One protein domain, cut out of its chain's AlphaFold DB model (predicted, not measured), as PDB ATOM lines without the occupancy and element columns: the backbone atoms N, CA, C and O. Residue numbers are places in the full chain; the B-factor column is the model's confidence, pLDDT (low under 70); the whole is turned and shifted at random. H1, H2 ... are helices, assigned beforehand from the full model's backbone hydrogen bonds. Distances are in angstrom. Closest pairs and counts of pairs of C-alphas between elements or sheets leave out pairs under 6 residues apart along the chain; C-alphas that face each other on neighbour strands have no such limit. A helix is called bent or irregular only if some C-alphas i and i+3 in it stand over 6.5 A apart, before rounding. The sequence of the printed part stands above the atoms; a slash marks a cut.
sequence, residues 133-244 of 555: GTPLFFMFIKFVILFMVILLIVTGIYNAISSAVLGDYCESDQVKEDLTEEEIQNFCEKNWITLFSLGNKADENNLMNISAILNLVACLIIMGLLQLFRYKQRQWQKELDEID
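Overview. This is residues 133 to 244 of the 555 residues of the protein "PHM7_cyt domain-containing protein" of Pseudocohnilembus persalinus (UniProt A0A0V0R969). Two long helices, H5 and the bent H1, run side by side in opposite ways and make most of a long rod; a small, loose head of short helices, H2 and H3, extends it at one end, while H4 packs on arm H1b. The printed part has 112 residues with five named helices, H1 to H5 in order, and no named strand: all helix. It is extended, with a radius of gyration of the C-alphas of 21.3 A and spans of 72 by 24 by 17 A.

Arrangement. Start at H5, residues 205 to 243. H1, residues 133 to 165, was assigned as one helix by its hydrogen bonds but is bent, with C-alphas 154 and 157 7.0 A apart; its arms H1a, residues 133 to 154, and H1b, residues 157 to 165, stand at a steep tilt of 39 degrees. H1a touches H5, opposite ways at a shallow tilt of 18 degrees; their closest C-alphas, those of Val 154 and Ala 218, are 6.3 A apart. H1b only just touches H5, with 3 pairs of C-alphas within 8 A, through residues 207 to 211 of H5 alone; the closest are Asn 159 and Ser 211, 6.9 A. H4, residues 192 to 196, touches H1b, closest at the C-alphas of Ala 164 and Leu 195, 5.1 A. H2, residues 173 to 178, and H3, residues 181 to 187, are close but not clearly touching, about perpendicular at 83 degrees; their closest C-alphas, Lys 176 and Ile 184, are 7.3 A apart. H2 and H3 are both apart from H5. Every O i to N i+4 pair is within hydrogen-bond range in H1a, H1b, H2, H3 and H4, and 34 of 35 in H5.

Along the chain. Find C-alpha 205 at (37.885, -11.669, -34.389); from there H5 runs 56.0 A to C-alpha 243 at (25.279, -1.262, 19.174). H1a begins at C-alpha 133, (24.456, -10.603, 10.494), and spans 30.9 A; H1b spans 11.7 A.

Size, cuts and confidence. Look at Thr 180 and Glu 242, whose C-alphas are the two farthest apart, at 72.1 A. The printed part has no cut and no long link, and no printed residue is under 70 in pLDDT.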
ATOM      1  N   GLY A 133      24.567  -9.748  11.680       93.31
ATOM      2  CA  GLY A 133      24.456 -10.603  10.494       93.31
ATOM      3  C   GLY A 133      23.355 -10.176   9.513       93.31
ATOM      4  O   GLY A 133      23.568 -10.197   8.301       93.31
ATOM      5  N   THR A 134      22.192  -9.744  10.009       93.81
ATOM      6  CA  THR A 134      21.052  -9.348   9.163       93.81
ATOM      7  C   THR A 134      21.314  -8.090   8.320       93.81
ATOM      8  O   THR A 134      21.154  -8.162   7.099       93.81
ATOM      9  N   PRO A 135      21.731  -6.939   8.886       95.06
ATOM     10  CA  PRO A 135      22.067  -5.764   8.084       95.06
ATOM     11  C   PRO A 135      23.242  -6.017   7.130       95.06
ATOM     12  O   PRO A 135      23.192  -5.557   5.989       95.06
ATOM     13  N   LEU A 136      24.257  -6.792   7.537       95.25
ATOM     14  CA  LEU A 136      25.371  -7.160   6.653       95.25
ATOM     15  C   LEU A 136      24.904  -8.019   5.466       95.25
ATOM     16  O   LEU A 136      25.380  -7.823   4.349       95.25
ATOM     17  N   PHE A 137      23.933  -8.914   5.668       96.00
ATOM     18  CA  PHE A 137      23.318  -9.672   4.578       96.00
ATOM     19  C   PHE A 137      22.588  -8.762   3.581       96.00
ATOM     20  O   PHE A 137      22.822  -8.857   2.379       96.00
ATOM     21  N   PHE A 138      21.752  -7.826   4.043       94.38
ATOM     22  CA  PHE A 138      21.073  -6.890   3.134       94.38
ATOM     23  C   PHE A 138      22.045  -5.950   2.418       94.38
ATOM     24  O   PHE A 138      21.831  -5.608   1.255       94.38
ATOM     25  N   MET A 139      23.129  -5.551   3.085       94.69
ATOM     26  CA  MET A 139      24.221  -4.824   2.445       94.69
ATOM     27  C   MET A 139      24.861  -5.656   1.329       94.69
ATOM     28  O   MET A 139      25.073  -5.139   0.234       94.69
ATOM     29  N   PHE A 140      25.122  -6.941   1.581       96.00
ATOM     30  CA  PHE A 140      25.627  -7.865   0.571       96.00
ATOM     31  C   PHE A 140      24.664  -7.997  -0.616       96.00
ATOM     32  O   PHE A 140      25.109  -7.885  -1.751       96.00
ATOM     33  N   ILE A 141      23.352  -8.128  -0.392       95.19
ATOM     34  CA  ILE A 141      22.365  -8.174  -1.486       95.19
ATOM     35  C   ILE A 141      22.393  -6.891  -2.328       95.19
ATOM     36  O   ILE A 141      22.432  -6.965  -3.554       95.19
ATOM     37  N   LYS A 142      22.437  -5.710  -1.694       93.88
ATOM     38  CA  LYS A 142      22.579  -4.431  -2.414       93.88
ATOM     39  C   LYS A 142      23.865  -4.390  -3.243       93.88
ATOM     40  O   LYS A 142      23.849  -3.911  -4.374       93.88
ATOM     41  N   PHE A 143      24.957  -4.924  -2.702       95.50
ATOM     42  CA  PHE A 143      26.223  -5.038  -3.415       95.50
ATOM     43  C   PHE A 143      26.153  -6.023  -4.590       95.50
ATOM     44  O   PHE A 143      26.667  -5.704  -5.653       95.50
ATOM     45  N   VAL A 144      25.476  -7.168  -4.454       96.62
ATOM     46  CA  VAL A 144      25.266  -8.125  -5.556       96.62
ATOM     47  C   VAL A 144      24.441  -7.500  -6.682       96.62
ATOM     48  O   VAL A 144      24.784  -7.663  -7.848       96.62
ATOM     49  N   ILE A 145      23.393  -6.735  -6.361       96.56
ATOM     50  CA  ILE A 145      22.613  -6.008  -7.376       96.56
ATOM     51  C   ILE A 145      23.505  -4.998  -8.106       96.56
ATOM     52  O   ILE A 145      23.538  -4.989  -9.334       96.56
ATOM     53  N   LEU A 146      24.275  -4.193  -7.366       95.75
ATOM     54  CA  LEU A 146      25.233  -3.248  -7.950       95.75
ATOM     55  C   LEU A 146      26.266  -3.962  -8.837       95.75
ATOM     56  O   LEU A 146      26.556  -3.508  -9.938       95.75
ATOM     57  N   PHE A 147      26.790  -5.095  -8.375       95.44
ATOM     58  CA  PHE A 147      27.740  -5.932  -9.097       95.44
ATOM     59  C   PHE A 147      27.171  -6.431 -10.431       95.44
ATOM     60  O   PHE A 147      27.824  -6.295 -11.465       95.44
ATOM     61  N   MET A 148      25.936  -6.941 -10.427       97.38
ATOM     62  CA  MET A 148      25.246  -7.395 -11.640       97.38
ATOM     63  C   MET A 148      24.983  -6.241 -12.611       97.38
ATOM     64  O   MET A 148      25.168  -6.406 -13.813       97.38
ATOM     65  N   VAL A 149      24.608  -5.061 -12.105       97.94
ATOM     66  CA  VAL A 149      24.417  -3.854 -12.927       97.94
ATOM     67  C   VAL A 149      25.729  -3.419 -13.580       97.94
ATOM     68  O   VAL A 149      25.741  -3.092 -14.762       97.94
ATOM     69  N   ILE A 150      26.848  -3.454 -12.855       96.62
ATOM     70  CA  ILE A 150      28.161  -3.092 -13.407       96.62
ATOM     71  C   ILE A 150      28.597  -4.089 -14.482       96.62
ATOM     72  O   ILE A 150      29.038  -3.663 -15.545       96.62
ATOM     73  N   LEU A 151      28.432  -5.396 -14.252       97.00
ATOM     74  CA  LEU A 151      28.690  -6.413 -15.277       97.00
ATOM     75  C   LEU A 151      27.823  -6.205 -16.518       97.00
ATOM     76  O   LEU A 151      28.330  -6.230 -17.639       97.00
ATOM     77  N   LEU A 152      26.530  -5.946 -16.315       97.44
ATOM     78  CA  LEU A 152      25.612  -5.650 -17.402       97.44
ATOM     79  C   LEU A 152      26.089  -4.432 -18.202       97.44
ATOM     80  O   LEU A 152      26.110  -4.495 -19.421       97.44
ATOM     81  N   ILE A 153      26.526  -3.358 -17.544       97.56
ATOM     82  CA  ILE A 153      26.979  -2.135 -18.223       97.56
ATOM     83  C   ILE A 153      28.314  -2.339 -18.952       97.56
ATOM     84  O   ILE A 153      28.437  -1.929 -20.103       97.56
ATOM     85  N   VAL A 154      29.313  -2.949 -18.305       97.00
ATOM     86  CA  VAL A 154      30.680  -3.042 -18.852       97.00
ATOM     87  C   VAL A 154      30.774  -4.077 -19.973       97.00
ATOM     88  O   VAL A 154      31.412  -3.815 -20.987       97.00
ATOM     89  N   THR A 155      30.155  -5.249 -19.804       96.81
ATOM     90  CA  THR A 155      30.282  -6.358 -20.765       96.81
ATOM     91  C   THR A 155      28.944  -6.764 -21.359       96.81
ATOM     92  O   THR A 155      28.873  -7.048 -22.553       96.81
ATOM     93  N   GLY A 156      27.872  -6.769 -20.563       96.38
ATOM     94  CA  GLY A 156      26.564  -7.275 -20.980       96.38
ATOM     95  C   GLY A 156      25.948  -6.507 -22.150       96.38
ATOM     96  O   GLY A 156      25.578  -7.122 -23.142       96.38
ATOM     97  N   ILE A 157      25.885  -5.175 -22.073       97.19
ATOM     98  CA  ILE A 157      25.308  -4.318 -23.118       97.19
ATOM     99  C   ILE A 157      26.133  -4.419 -24.402       97.19
ATOM    100  O   ILE A 157      25.565  -4.621 -25.471       97.19
ATOM    101  N   TYR A 158      27.466  -4.337 -24.305       97.06
ATOM    102  CA  TYR A 158      28.333  -4.488 -25.474       97.06
ATOM    103  C   TYR A 158      28.148  -5.856 -26.135       97.06
ATOM    104  O   TYR A 158      27.987  -5.931 -27.350       97.06
ATOM    105  N   ASN A 159      28.133  -6.940 -25.355       95.75
ATOM    106  CA  ASN A 159      27.933  -8.282 -25.895       95.75
ATOM    107  C   ASN A 159      26.540  -8.455 -26.505       95.75
ATOM    108  O   ASN A 159      26.448  -8.992 -27.599       95.75
ATOM    109  N   ALA A 160      25.491  -7.934 -25.869       96.19
ATOM    110  CA  ALA A 160      24.138  -7.991 -26.407       96.19
ATOM    111  C   ALA A 160      24.013  -7.229 -27.736       96.19
ATOM    112  O   ALA A 160      23.441  -7.758 -28.681       96.19
ATOM    113  N   ILE A 161      24.579  -6.020 -27.834       96.81
ATOM    114  CA  ILE A 161      24.526  -5.210 -29.060       96.81
ATOM    115  C   ILE A 161      25.408  -5.816 -30.155       96.81
ATOM    116  O   ILE A 161      24.948  -5.973 -31.281       96.81
ATOM    117  N   SER A 162      26.659  -6.167 -29.841       96.88
ATOM    118  CA  SER A 162      27.577  -6.752 -30.830       96.88
ATOM    119  C   SER A 162      27.066  -8.087 -31.361       96.88
ATOM    120  O   SER A 162      27.134  -8.300 -32.561       96.88
ATOM    121  N   SER A 163      26.499  -8.950 -30.514       94.88
ATOM    122  CA  SER A 163      25.890 -10.197 -30.980       94.88
ATOM    123  C   SER A 163      24.597  -9.957 -31.766       94.88
ATOM    124  O   SER A 163      24.428 -10.572 -32.808       94.88
ATOM    125  N   ALA A 164      23.705  -9.060 -31.323       95.50
ATOM    126  CA  ALA A 164      22.391  -8.909 -31.956       95.50
ATOM    127  C   ALA A 164      22.382  -8.059 -33.235       95.50
ATOM    128  O   ALA A 164      21.529  -8.268 -34.090       95.50
ATOM    129  N   VAL A 165      23.268  -7.065 -33.340       95.69
ATOM    130  CA  VAL A 165      23.266  -6.097 -34.452       95.69
ATOM    131  C   VAL A 165      24.413  -6.340 -35.425       95.69
ATOM    132  O   VAL A 165      24.234  -6.135 -36.619       95.69
ATOM    133  N   LEU A 166      25.586  -6.729 -34.920       94.69
ATOM    134  CA  LEU A 166      26.803  -6.879 -35.730       94.69
ATOM    135  C   LEU A 166      27.149  -8.341 -36.020       94.69
ATOM    136  O   LEU A 166      28.066  -8.589 -36.787       94.69
ATOM    137  N   GLY A 167      26.466  -9.289 -35.378       92.69
ATOM    138  CA  GLY A 167      26.664 -10.705 -35.626       92.69
ATOM    139  C   GLY A 167      25.840 -11.170 -36.820       92.69
ATOM    140  O   GLY A 167      24.609 -11.079 -36.796       92.69
ATOM    141  N   ASP A 168      26.515 -11.690 -37.831       92.50
ATOM    142  CA  ASP A 168      25.935 -12.254 -39.045       92.50
ATOM    143  C   ASP A 168      26.477 -13.659 -39.340       92.50
ATOM    144  O   ASP A 168      26.320 -14.145 -40.454       92.50
ATOM    145  N   TYR A 169      27.055 -14.354 -38.348       89.69
ATOM    146  CA  TYR A 169      27.669 -15.676 -38.540       89.69
ATOM    147  C   TYR A 169      26.747 -16.644 -39.294       89.69
ATOM    148  O   TYR A 169      27.159 -17.313 -40.238       89.69
ATOM    149  N   CYS A 170      25.461 -16.654 -38.939       84.12
ATOM    150  CA  CYS A 170      24.461 -17.510 -39.573       84.12
ATOM    151  C   CYS A 170      23.990 -17.051 -40.956       84.12
ATOM    152  O   CYS A 170      23.317 -17.803 -41.655       84.12
ATOM    153  N   GLU A 171      24.288 -15.813 -41.334       86.38
ATOM    154  CA  GLU A 171      23.996 -15.251 -42.653       86.38
ATOM    155  C   GLU A 171      25.240 -15.187 -43.546       86.38
ATOM    156  O   GLU A 171      25.095 -14.894 -44.737       86.38
ATOM    157  N   SER A 172      26.421 -15.488 -42.997       86.62
ATOM    158  CA  SER A 172      27.692 -15.458 -43.710       86.62
ATOM    159  C   SER A 172      27.695 -16.439 -44.884       86.62
ATOM    160  O   SER A 172      27.164 -17.552 -44.811       86.62
ATOM    161  N   ASP A 173      28.298 -16.019 -45.995       82.56
ATOM    162  CA  ASP A 173      28.337 -16.826 -47.217       82.56
ATOM    163  C   ASP A 173      29.190 -18.094 -47.048       82.56
ATOM    164  O   ASP A 173      28.929 -19.088 -47.713       82.56
ATOM    165  N   GLN A 174      30.123 -18.112 -46.088       78.69
ATOM    166  CA  GLN A 174      30.906 -19.306 -45.742       78.69
ATOM    167  C   GLN A 174      30.016 -20.440 -45.220       78.69
ATOM    168  O   GLN A 174      30.140 -21.577 -45.658       78.69
ATOM    169  N   VAL A 175      29.052 -20.128 -44.347       78.62
ATOM    170  CA  VAL A 175      28.093 -21.128 -43.845       78.62
ATOM    171  C   VAL A 175      27.136 -21.588 -44.951       78.62
ATOM    172  O   VAL A 175      26.695 -22.735 -44.940       78.62
ATOM    173  N   LYS A 176      26.832 -20.717 -45.923       80.75
ATOM    174  CA  LYS A 176      25.979 -21.049 -47.075       80.75
ATOM    175  C   LYS A 176      26.673 -21.888 -48.145       80.75
ATOM    176  O   LYS A 176      25.988 -22.608 -48.862       80.75
ATOM    177  N   GLU A 177      27.992 -21.781 -48.287       83.81
ATOM    178  CA  GLU A 177      28.758 -22.593 -49.241       83.81
ATOM    179  C   GLU A 177      28.905 -24.049 -48.775       83.81
ATOM    180  O   GLU A 177      28.897 -24.956 -49.609       83.81
ATOM    181  N   ASP A 178      28.964 -24.278 -47.460       77.56
ATOM    182  CA  ASP A 178      29.221 -25.603 -46.881       77.56
ATOM    183  C   ASP A 178      27.953 -26.412 -46.543       77.56
ATOM    184  O   ASP A 178      28.040 -27.623 -46.325       77.56
ATOM    185  N   LEU A 179      26.771 -25.782 -46.488       80.12
ATOM    186  CA  LEU A 179      25.519 -26.414 -46.044       80.12
ATOM    187  C   LEU A 179      24.358 -26.142 -47.008       80.12
ATOM    188  O   LEU A 179      24.219 -25.057 -47.567       80.12
ATOM    189  N   THR A 180      23.469 -27.122 -47.169       84.31
ATOM    190  CA  THR A 180      22.219 -26.931 -47.919       84.31
ATOM    191  C   THR A 180      21.266 -25.982 -47.178       84.31
ATOM    192  O   THR A 180      21.296 -25.893 -45.952       84.31
ATOM    193  N   GLU A 181      20.374 -25.280 -47.890       80.88
ATOM    194  CA  GLU A 181      19.416 -24.334 -47.271       80.88
ATOM    195  C   GLU A 181      18.588 -24.964 -46.130       80.88
ATOM    196  O   GLU A 181      18.280 -24.300 -45.138       80.88
ATOM    197  N   GLU A 182      18.267 -26.256 -46.246       81.56
ATOM    198  CA  GLU A 182      17.522 -27.019 -45.239       81.56
ATOM    199  C   GLU A 182      18.380 -27.332 -43.997       81.56
ATOM    200  O   GLU A 182      17.899 -27.284 -42.864       81.56
ATOM    201  N   GLU A 183      19.680 -27.573 -44.175       79.81
ATOM    202  CA  GLU A 183      20.626 -27.723 -43.067       79.81
ATOM    203  C   GLU A 183      20.870 -26.390 -42.356       79.81
ATOM    204  O   GLU A 183      20.926 -26.368 -41.129       79.81
ATOM    205  N   ILE A 184      20.932 -25.273 -43.084       78.00
ATOM    206  CA  ILE A 184      21.115 -23.934 -42.502       78.00
ATOM    207  C   ILE A 184      19.924 -23.552 -41.621       78.00
ATOM    208  O   ILE A 184      20.124 -23.071 -40.504       78.00
ATOM    209  N   GLN A 185      18.689 -23.812 -42.070       78.56
ATOM    210  CA  GLN A 185      17.494 -23.569 -41.253       78.56
ATOM    211  C   GLN A 185      17.490 -24.391 -39.960       78.56
ATOM    212  O   GLN A 185      17.046 -23.901 -38.922       78.56
ATOM    213  N   ASN A 186      18.022 -25.611 -40.007       79.75
ATOM    214  CA  ASN A 186      18.085 -26.502 -38.853       79.75
ATOM    215  C   ASN A 186      19.273 -26.212 -37.924       79.75
ATOM    216  O   ASN A 186      19.176 -26.427 -36.715       79.75
ATOM    217  N   PHE A 187      20.394 -25.735 -38.466       76.94
ATOM    218  CA  PHE A 187      21.625 -25.504 -37.713       76.94
ATOM    219  C   PHE A 187      21.694 -24.095 -37.124       76.94
ATOM    220  O   PHE A 187      22.205 -23.913 -36.017       76.94
ATOM    221  N   CYS A 188      21.136 -23.103 -37.823       80.75
ATOM    222  CA  CYS A 188      21.001 -21.753 -37.304       80.75
ATOM    223  C   CYS A 188      19.599 -21.171 -37.479       80.75
ATOM    224  O   CYS A 188      19.343 -20.258 -38.268       80.75
ATOM    225  N   GLU A 189      18.691 -21.634 -36.624       85.56
ATOM    226  CA  GLU A 189      17.438 -20.934 -36.397       85.56
ATOM    227  C   GLU A 189      17.729 -19.582 -35.720       85.56
ATOM    228  O   GLU A 189      18.248 -19.518 -34.597       85.56
ATOM    229  N   LYS A 190      17.392 -18.480 -36.400       83.94
ATOM    230  CA  LYS A 190      17.510 -17.111 -35.874       83.94
ATOM    231  C   LYS A 190      16.444 -16.877 -34.795       83.94
ATOM    232  O   LYS A 190      15.407 -16.256 -35.019       83.94
ATOM    233  N   ASN A 191      16.690 -17.397 -33.599       90.75
ATOM    234  CA  ASN A 191      15.886 -17.161 -32.412       90.75
ATOM    235  C   ASN A 191      16.605 -16.171 -31.480       90.75
ATOM    236  O   ASN A 191      17.766 -15.814 -31.671       90.75
ATOM    237  N   TRP A 192      15.912 -15.682 -30.452       93.25
ATOM    238  CA  TRP A 192      16.510 -14.714 -29.525       93.25
ATOM    239  C   TRP A 192      17.737 -15.284 -28.791       93.25
ATOM    240  O   TRP A 192      18.618 -14.525 -28.395       93.25
ATOM    241  N   ILE A 193      17.821 -16.609 -28.626       90.56
ATOM    242  CA  ILE A 193      18.950 -17.271 -27.969       90.56
ATOM    243  C   ILE A 193      20.179 -17.200 -28.874       90.56
ATOM    244  O   ILE A 193      21.227 -16.758 -28.410       90.56
ATOM    245  N   THR A 194      20.055 -17.580 -30.149       89.19
ATOM    246  CA  THR A 194      21.147 -17.512 -31.127       89.19
ATOM    247  C   THR A 194      21.553 -16.064 -31.382       89.19
ATOM    248  O   THR A 194      22.743 -15.768 -31.307       89.19
ATOM    249  N   LEU A 195      20.592 -15.142 -31.509       92.69
ATOM    250  CA  LEU A 195      20.830 -13.706 -31.708       92.69
ATOM    251  C   LEU A 195      21.695 -13.069 -30.606       92.69
ATOM    252  O   LEU A 195      22.598 -12.290 -30.898       92.69
ATOM    253  N   PHE A 196      21.443 -13.393 -29.333       93.50
ATOM    254  CA  PHE A 196      22.238 -12.881 -28.206       93.50
ATOM    255  C   PHE A 196      23.407 -13.794 -27.813       93.50
ATOM    256  O   PHE A 196      24.148 -13.479 -26.877       93.50
ATOM    257  N   SER A 197      23.590 -14.924 -28.499       92.31
ATOM    258  CA  SER A 197      24.685 -15.847 -28.214       92.31
ATOM    259  C   SER A 197      26.029 -15.292 -28.687       92.31
ATOM    260  O   SER A 197      26.120 -14.405 -29.539       92.31
ATOM    261  N   LEU A 198      27.112 -15.849 -28.143       91.19
ATOM    262  CA  LEU A 198      28.456 -15.586 -28.659       91.19
ATOM    263  C   LEU A 198      28.644 -16.164 -30.074       91.19
ATOM    264  O   LEU A 198      29.444 -15.635 -30.836       91.19
ATOM    265  N   GLY A 199      27.890 -17.217 -30.414       89.19
ATOM    266  CA  GLY A 199      27.988 -17.919 -31.694       89.19
ATOM    267  C   GLY A 199      27.646 -17.036 -32.890       89.19
ATOM    268  O   GLY A 199      28.295 -17.147 -33.918       89.19
ATOM    269  N   ASN A 200      26.723 -16.078 -32.737       92.56
ATOM    270  CA  ASN A 200      26.327 -15.193 -33.839       92.56
ATOM    271  C   ASN A 200      27.441 -14.232 -34.306       92.56
ATOM    272  O   ASN A 200      27.313 -13.619 -35.357       92.56
ATOM    273  N   LYS A 201      28.530 -14.090 -33.540       93.81
ATOM    274  CA  LYS A 201      29.685 -13.237 -33.873       93.81
ATOM    275  C   LYS A 201      31.018 -13.995 -33.856       93.81
ATOM    276  O   LYS A 201      32.055 -13.394 -33.575       93.81
ATOM    277  N   ALA A 202      30.985 -15.313 -34.068       90.31
ATOM    278  CA  ALA A 202      32.160 -16.171 -33.923       90.31
ATOM    279  C   ALA A 202      33.301 -15.812 -34.896       90.31
ATOM    280  O   ALA A 202      34.457 -15.821 -34.476       90.31
ATOM    281  N   ASP A 203      32.981 -15.409 -36.131       91.25
ATOM    282  CA  ASP A 203      33.982 -15.070 -37.162       91.25
ATOM    283  C   ASP A 203      34.602 -13.678 -36.994       91.25
ATOM    284  O   ASP A 203      35.671 -13.365 -37.529       91.25
ATOM    285  N   GLU A 204      33.979 -12.832 -36.177       93.12
ATOM    286  CA  GLU A 204      34.392 -11.450 -35.986       93.12
ATOM    287  C   GLU A 204      35.470 -11.330 -34.901       93.12
ATOM    288  O   GLU A 204      35.235 -10.877 -33.771       93.12
ATOM    289  N   ASN A 205      36.704 -11.702 -35.263       93.81
ATOM    290  CA  ASN A 205      37.885 -11.669 -34.389       93.81
ATOM    291  C   ASN A 205      38.058 -10.330 -33.649       93.81
ATOM    292  O   ASN A 205      38.438 -10.299 -32.477       93.81
ATOM    293  N   ASN A 206      37.748  -9.205 -34.302       96.25
ATOM    294  CA  ASN A 206      37.826  -7.882 -33.680       96.25
ATOM    295  C   ASN A 206      36.786  -7.710 -32.562       96.25
ATOM    296  O   ASN A 206      37.127  -7.251 -31.468       96.25
ATOM    297  N   LEU A 207      35.535  -8.118 -32.799       94.50
ATOM    298  CA  LEU A 207      34.465  -8.045 -31.801       94.50
ATOM    299  C   LEU A 207      34.746  -8.972 -30.614       94.50
ATOM    300  O   LEU A 207      34.470  -8.603 -29.464       94.50
ATOM    301  N   MET A 208      35.330 -10.139 -30.890       95.06
ATOM    302  CA  MET A 208      35.776 -11.110 -29.893       95.06
ATOM    303  C   MET A 208      36.937 -10.575 -29.045       95.06
ATOM    304  O   MET A 208      36.867 -10.625 -27.815       95.06
ATOM    305  N   ASN A 209      37.947  -9.959 -29.667       96.19
ATOM    306  CA  ASN A 209      39.066  -9.321 -28.966       96.19
ATOM    307  C   ASN A 209      38.601  -8.177 -28.055       96.19
ATOM    308  O   ASN A 209      39.021  -8.094 -26.899       96.19
ATOM    309  N   ILE A 210      37.690  -7.320 -28.529       96.25
ATOM    310  CA  ILE A 210      37.122  -6.242 -27.705       96.25
ATOM    311  C   ILE A 210      36.337  -6.827 -26.525       96.25
ATOM    312  O   ILE A 210      36.490  -6.354 -25.399       96.25
ATOM    313  N   SER A 211      35.542  -7.883 -26.742       94.75
ATOM    314  CA  SER A 211      34.822  -8.561 -25.655       94.75
ATOM    315  C   SER A 211      35.780  -9.128 -24.603       94.75
ATOM    316  O   SER A 211      35.565  -8.939 -23.405       94.75
ATOM    317  N   ALA A 212      36.886  -9.748 -25.028       95.56
ATOM    318  CA  ALA A 212      37.917 -10.254 -24.126       95.56
ATOM    319  C   ALA A 212      38.560  -9.129 -23.291       95.56
ATOM    320  O   ALA A 212      38.704  -9.271 -22.074       95.56
ATOM    321  N   ILE A 213      38.879  -7.988 -23.914       96.94
ATOM    322  CA  ILE A 213      39.413  -6.807 -23.217       96.94
ATOM    323  C   ILE A 213      38.392  -6.269 -22.207       96.94
ATOM    324  O   ILE A 213      38.747  -6.022 -21.054       96.94
ATOM    325  N   LEU A 214      37.122  -6.126 -22.595       96.31
ATOM    326  CA  LEU A 214      36.063  -5.658 -21.697       96.31
ATOM    327  C   LEU A 214      35.843  -6.616 -20.523       96.31
ATOM    328  O   LEU A 214      35.678  -6.159 -19.393       96.31
ATOM    329  N   ASN A 215      35.903  -7.930 -20.753       95.88
ATOM    330  CA  ASN A 215      35.833  -8.935 -19.693       95.88
ATOM    331  C   ASN A 215      37.018  -8.813 -18.722       95.88
ATOM    332  O   ASN A 215      36.820  -8.858 -17.508       95.88
ATOM    333  N   LEU A 216      38.240  -8.595 -19.223       96.56
ATOM    334  CA  LEU A 216      39.414  -8.351 -18.379       96.56
ATOM    335  C   LEU A 216      39.254  -7.070 -17.544       96.56
ATOM    336  O   LEU A 216      39.503  -7.082 -16.336       96.56
ATOM    337  N   VAL A 217      38.797  -5.978 -18.162       97.25
ATOM    338  CA  VAL A 217      38.520  -4.706 -17.475       97.25
ATOM    339  C   VAL A 217      37.441  -4.889 -16.408       97.25
ATOM    340  O   VAL A 217      37.621  -4.449 -15.272       97.25
ATOM    341  N   ALA A 218      36.353  -5.596 -16.722       96.69
ATOM    342  CA  ALA A 218      35.298  -5.915 -15.768       96.69
ATOM    343  C   ALA A 218      35.834  -6.720 -14.578       96.69
ATOM    344  O   ALA A 218      35.529  -6.383 -13.435       96.69
ATOM    345  N   CYS A 219      36.688  -7.720 -14.816       97.06
ATOM    346  CA  CYS A 219      37.358  -8.483 -13.761       97.06
ATOM    347  C   CYS A 219      38.195  -7.585 -12.837       97.06
ATOM    348  O   CYS A 219      38.112  -7.723 -11.615       97.06
ATOM    349  N   LEU A 220      38.970  -6.641 -13.384       97.69
ATOM    350  CA  LEU A 220      39.756  -5.685 -12.590       97.69
ATOM    351  C   LEU A 220      38.863  -4.753 -11.757       97.69
ATOM    352  O   LEU A 220      39.107  -4.578 -10.559       97.69
ATOM    353  N   ILE A 221      37.798  -4.209 -12.357       97.12
ATOM    354  CA  ILE A 221      36.804  -3.373 -11.664       97.12
ATOM    355  C   ILE A 221      36.168  -4.159 -10.513       97.12
ATOM    356  O   ILE A 221      36.113  -3.677  -9.381       97.12
ATOM    357  N   ILE A 222      35.741  -5.392 -10.778       96.31
ATOM    358  CA  ILE A 222      35.151  -6.298  -9.791       96.31
ATOM    359  C   ILE A 222      36.107  -6.575  -8.641       96.31
ATOM    360  O   ILE A 222      35.702  -6.492  -7.481       96.31
ATOM    361  N   MET A 223      37.367  -6.893  -8.939       97.19
ATOM    362  CA  MET A 223      38.373  -7.129  -7.910       97.19
ATOM    363  C   MET A 223      38.512  -5.904  -7.001       97.19
ATOM    364  O   MET A 223      38.455  -6.050  -5.780       97.19
ATOM    365  N   GLY A 224      38.603  -4.698  -7.572       97.62
ATOM    366  CA  GLY A 224      38.643  -3.448  -6.807       97.62
ATOM    367  C   GLY A 224      37.394  -3.232  -5.944       97.62
ATOM    368  O   GLY A 224      37.500  -2.970  -4.744       97.62
ATOM    369  N   LEU A 225      36.204  -3.415  -6.520       96.88
ATOM    370  CA  LEU A 225      34.928  -3.281  -5.813       96.88
ATOM    371  C   LEU A 225      34.781  -4.283  -4.670       96.88
ATOM    372  O   LEU A 225      34.299  -3.910  -3.604       96.88
ATOM    373  N   LEU A 226      35.227  -5.529  -4.847       96.38
ATOM    374  CA  LEU A 226      35.216  -6.541  -3.789       96.38
ATOM    375  C   LEU A 226      36.123  -6.152  -2.618       96.38
ATOM    376  O   LEU A 226      35.749  -6.374  -1.463       96.38
ATOM    377  N   GLN A 227      37.285  -5.544  -2.881       97.75
ATOM    378  CA  GLN A 227      38.150  -5.040  -1.809       97.75
ATOM    379  C   GLN A 227      37.507  -3.858  -1.072       97.75
ATOM    380  O   GLN A 227      37.474  -3.854   0.161       97.75
ATOM    381  N   LEU A 228      36.932  -2.896  -1.804       97.00
ATOM    382  CA  LEU A 228      36.214  -1.757  -1.216       97.00
ATOM    383  C   LEU A 228      35.004  -2.210  -0.390       97.00
ATOM    384  O   LEU A 228      34.800  -1.739   0.730       97.00
ATOM    385  N   PHE A 229      34.233  -3.162  -0.911       96.81
ATOM    386  CA  PHE A 229      33.097  -3.755  -0.218       96.81
ATOM    387  C   PHE A 229      33.533  -4.449   1.068       96.81
ATOM    388  O   PHE A 229      32.966  -4.176   2.121       96.81
ATOM    389  N   ARG A 230      34.586  -5.276   1.030       96.38
ATOM    390  CA  ARG A 230      35.126  -5.922   2.238       96.38
ATOM    391  C   ARG A 230      35.591  -4.912   3.276       96.38
ATOM    392  O   ARG A 230      35.367  -5.121   4.466       96.38
ATOM    393  N   TYR A 231      36.232  -3.828   2.844       97.12
ATOM    394  CA  TYR A 231      36.624  -2.751   3.746       97.12
ATOM    395  C   TYR A 231      35.397  -2.123   4.422       97.12
ATOM    396  O   TYR A 231      35.351  -2.042   5.649       97.12
ATOM    397  N   LYS A 232      34.367  -1.765   3.644       96.38
ATOM    398  CA  LYS A 232      33.118  -1.198   4.175       96.38
ATOM    399  C   LYS A 232      32.360  -2.166   5.077       96.38
ATOM    400  O   LYS A 232      31.923  -1.761   6.147       96.38
ATOM    401  N   GLN A 233      32.279  -3.439   4.707       95.81
ATOM    402  CA  GLN A 233      31.637  -4.478   5.507       95.81
ATOM    403  C   GLN A 233      32.285  -4.602   6.895       95.81
ATOM    404  O   GLN A 233      31.574  -4.710   7.889       95.81
ATOM    405  N   ARG A 234      33.623  -4.520   6.987       95.69
ATOM    406  CA  ARG A 234      34.343  -4.540   8.273       95.69
ATOM    407  C   ARG A 234      34.091  -3.296   9.123       95.69
ATOM    408  O   ARG A 234      34.034  -3.422  10.338       95.69
ATOM    409  N   GLN A 235      33.978  -2.114   8.510       96.12
ATOM    410  CA  GLN A 235      33.628  -0.889   9.242       96.12
ATOM    411  C   GLN A 235      32.231  -1.012   9.850       96.12
ATOM    412  O   GLN A 235      32.066  -0.856  11.053       96.12
ATOM    413  N   TRP A 236      31.259  -1.407   9.029       95.25
ATOM    414  CA  TRP A 236      29.879  -1.593   9.462       95.25
ATOM    415  C   TRP A 236      29.729  -2.676  10.517       95.25
ATOM    416  O   TRP A 236      28.922  -2.527  11.422       95.25
ATOM    417  N   GLN A 237      30.497  -3.760  10.417       95.06
ATOM    418  CA  GLN A 237      30.490  -4.789  11.445       95.06
ATOM    419  C   GLN A 237      30.880  -4.210  12.811       95.06
ATOM    420  O   GLN A 237      30.172  -4.464  13.770       95.06
ATOM    421  N   LYS A 238      31.928  -3.379  12.885       92.50
ATOM    422  CA  LYS A 238      32.327  -2.727  14.143       92.50
ATOM    423  C   LYS A 238      31.232  -1.813  14.686       92.50
ATOM    424  O   LYS A 238      30.866  -1.939  15.842       92.50
ATOM    425  N   GLU A 239      30.669  -0.959  13.833       94.00
ATOM    426  CA  GLU A 239      29.583  -0.051  14.227       94.00
ATOM    427  C   GLU A 239      28.337  -0.809  14.710       94.00
ATOM    428  O   GLU A 239      27.637  -0.357  15.609       94.00
ATOM    429  N   LEU A 240      28.029  -1.958  14.102       92.19
ATOM    430  CA  LEU A 240      26.894  -2.792  14.495       92.19
ATOM    431  C   LEU A 240      27.169  -3.576  15.778       92.19
ATOM    432  O   LEU A 240      26.257  -3.702  16.593       92.19
ATOM    433  N   ASP A 241      28.390  -4.079  15.953       89.38
ATOM    434  CA  ASP A 241      28.814  -4.788  17.161       89.38
ATOM    435  C   ASP A 241      28.819  -3.825  18.368       89.38
ATOM    436  O   ASP A 241      28.323  -4.188  19.426       89.38
ATOM    437  N   GLU A 242      29.228  -2.561  18.194       89.75
ATOM    438  CA  GLU A 242      29.145  -1.517  19.239       89.75
ATOM    439  C   GLU A 242      27.702  -1.226  19.706       89.75
ATOM    440  O   GLU A 242      27.480  -0.761  20.825       89.75
ATOM    441  N   ILE A 243      26.700  -1.477  18.855       89.56
ATOM    442  CA  ILE A 243      25.279  -1.262  19.174       89.56
ATOM    443  C   ILE A 243      24.652  -2.515  19.813       89.56
ATOM    444  O   ILE A 243      23.704  -2.397  20.600       89.56
ATOM    445  N   ASP A 244      25.136  -3.708  19.457       89.12
ATOM    446  CA  ASP A 244      24.610  -5.009  19.887       89.12
ATOM    447  C   ASP A 244      25.311  -5.500  21.158       89.12
ATOM    448  O   ASP A 244      26.126  -6.414  21.111       89.12
TER     449      ASP A 244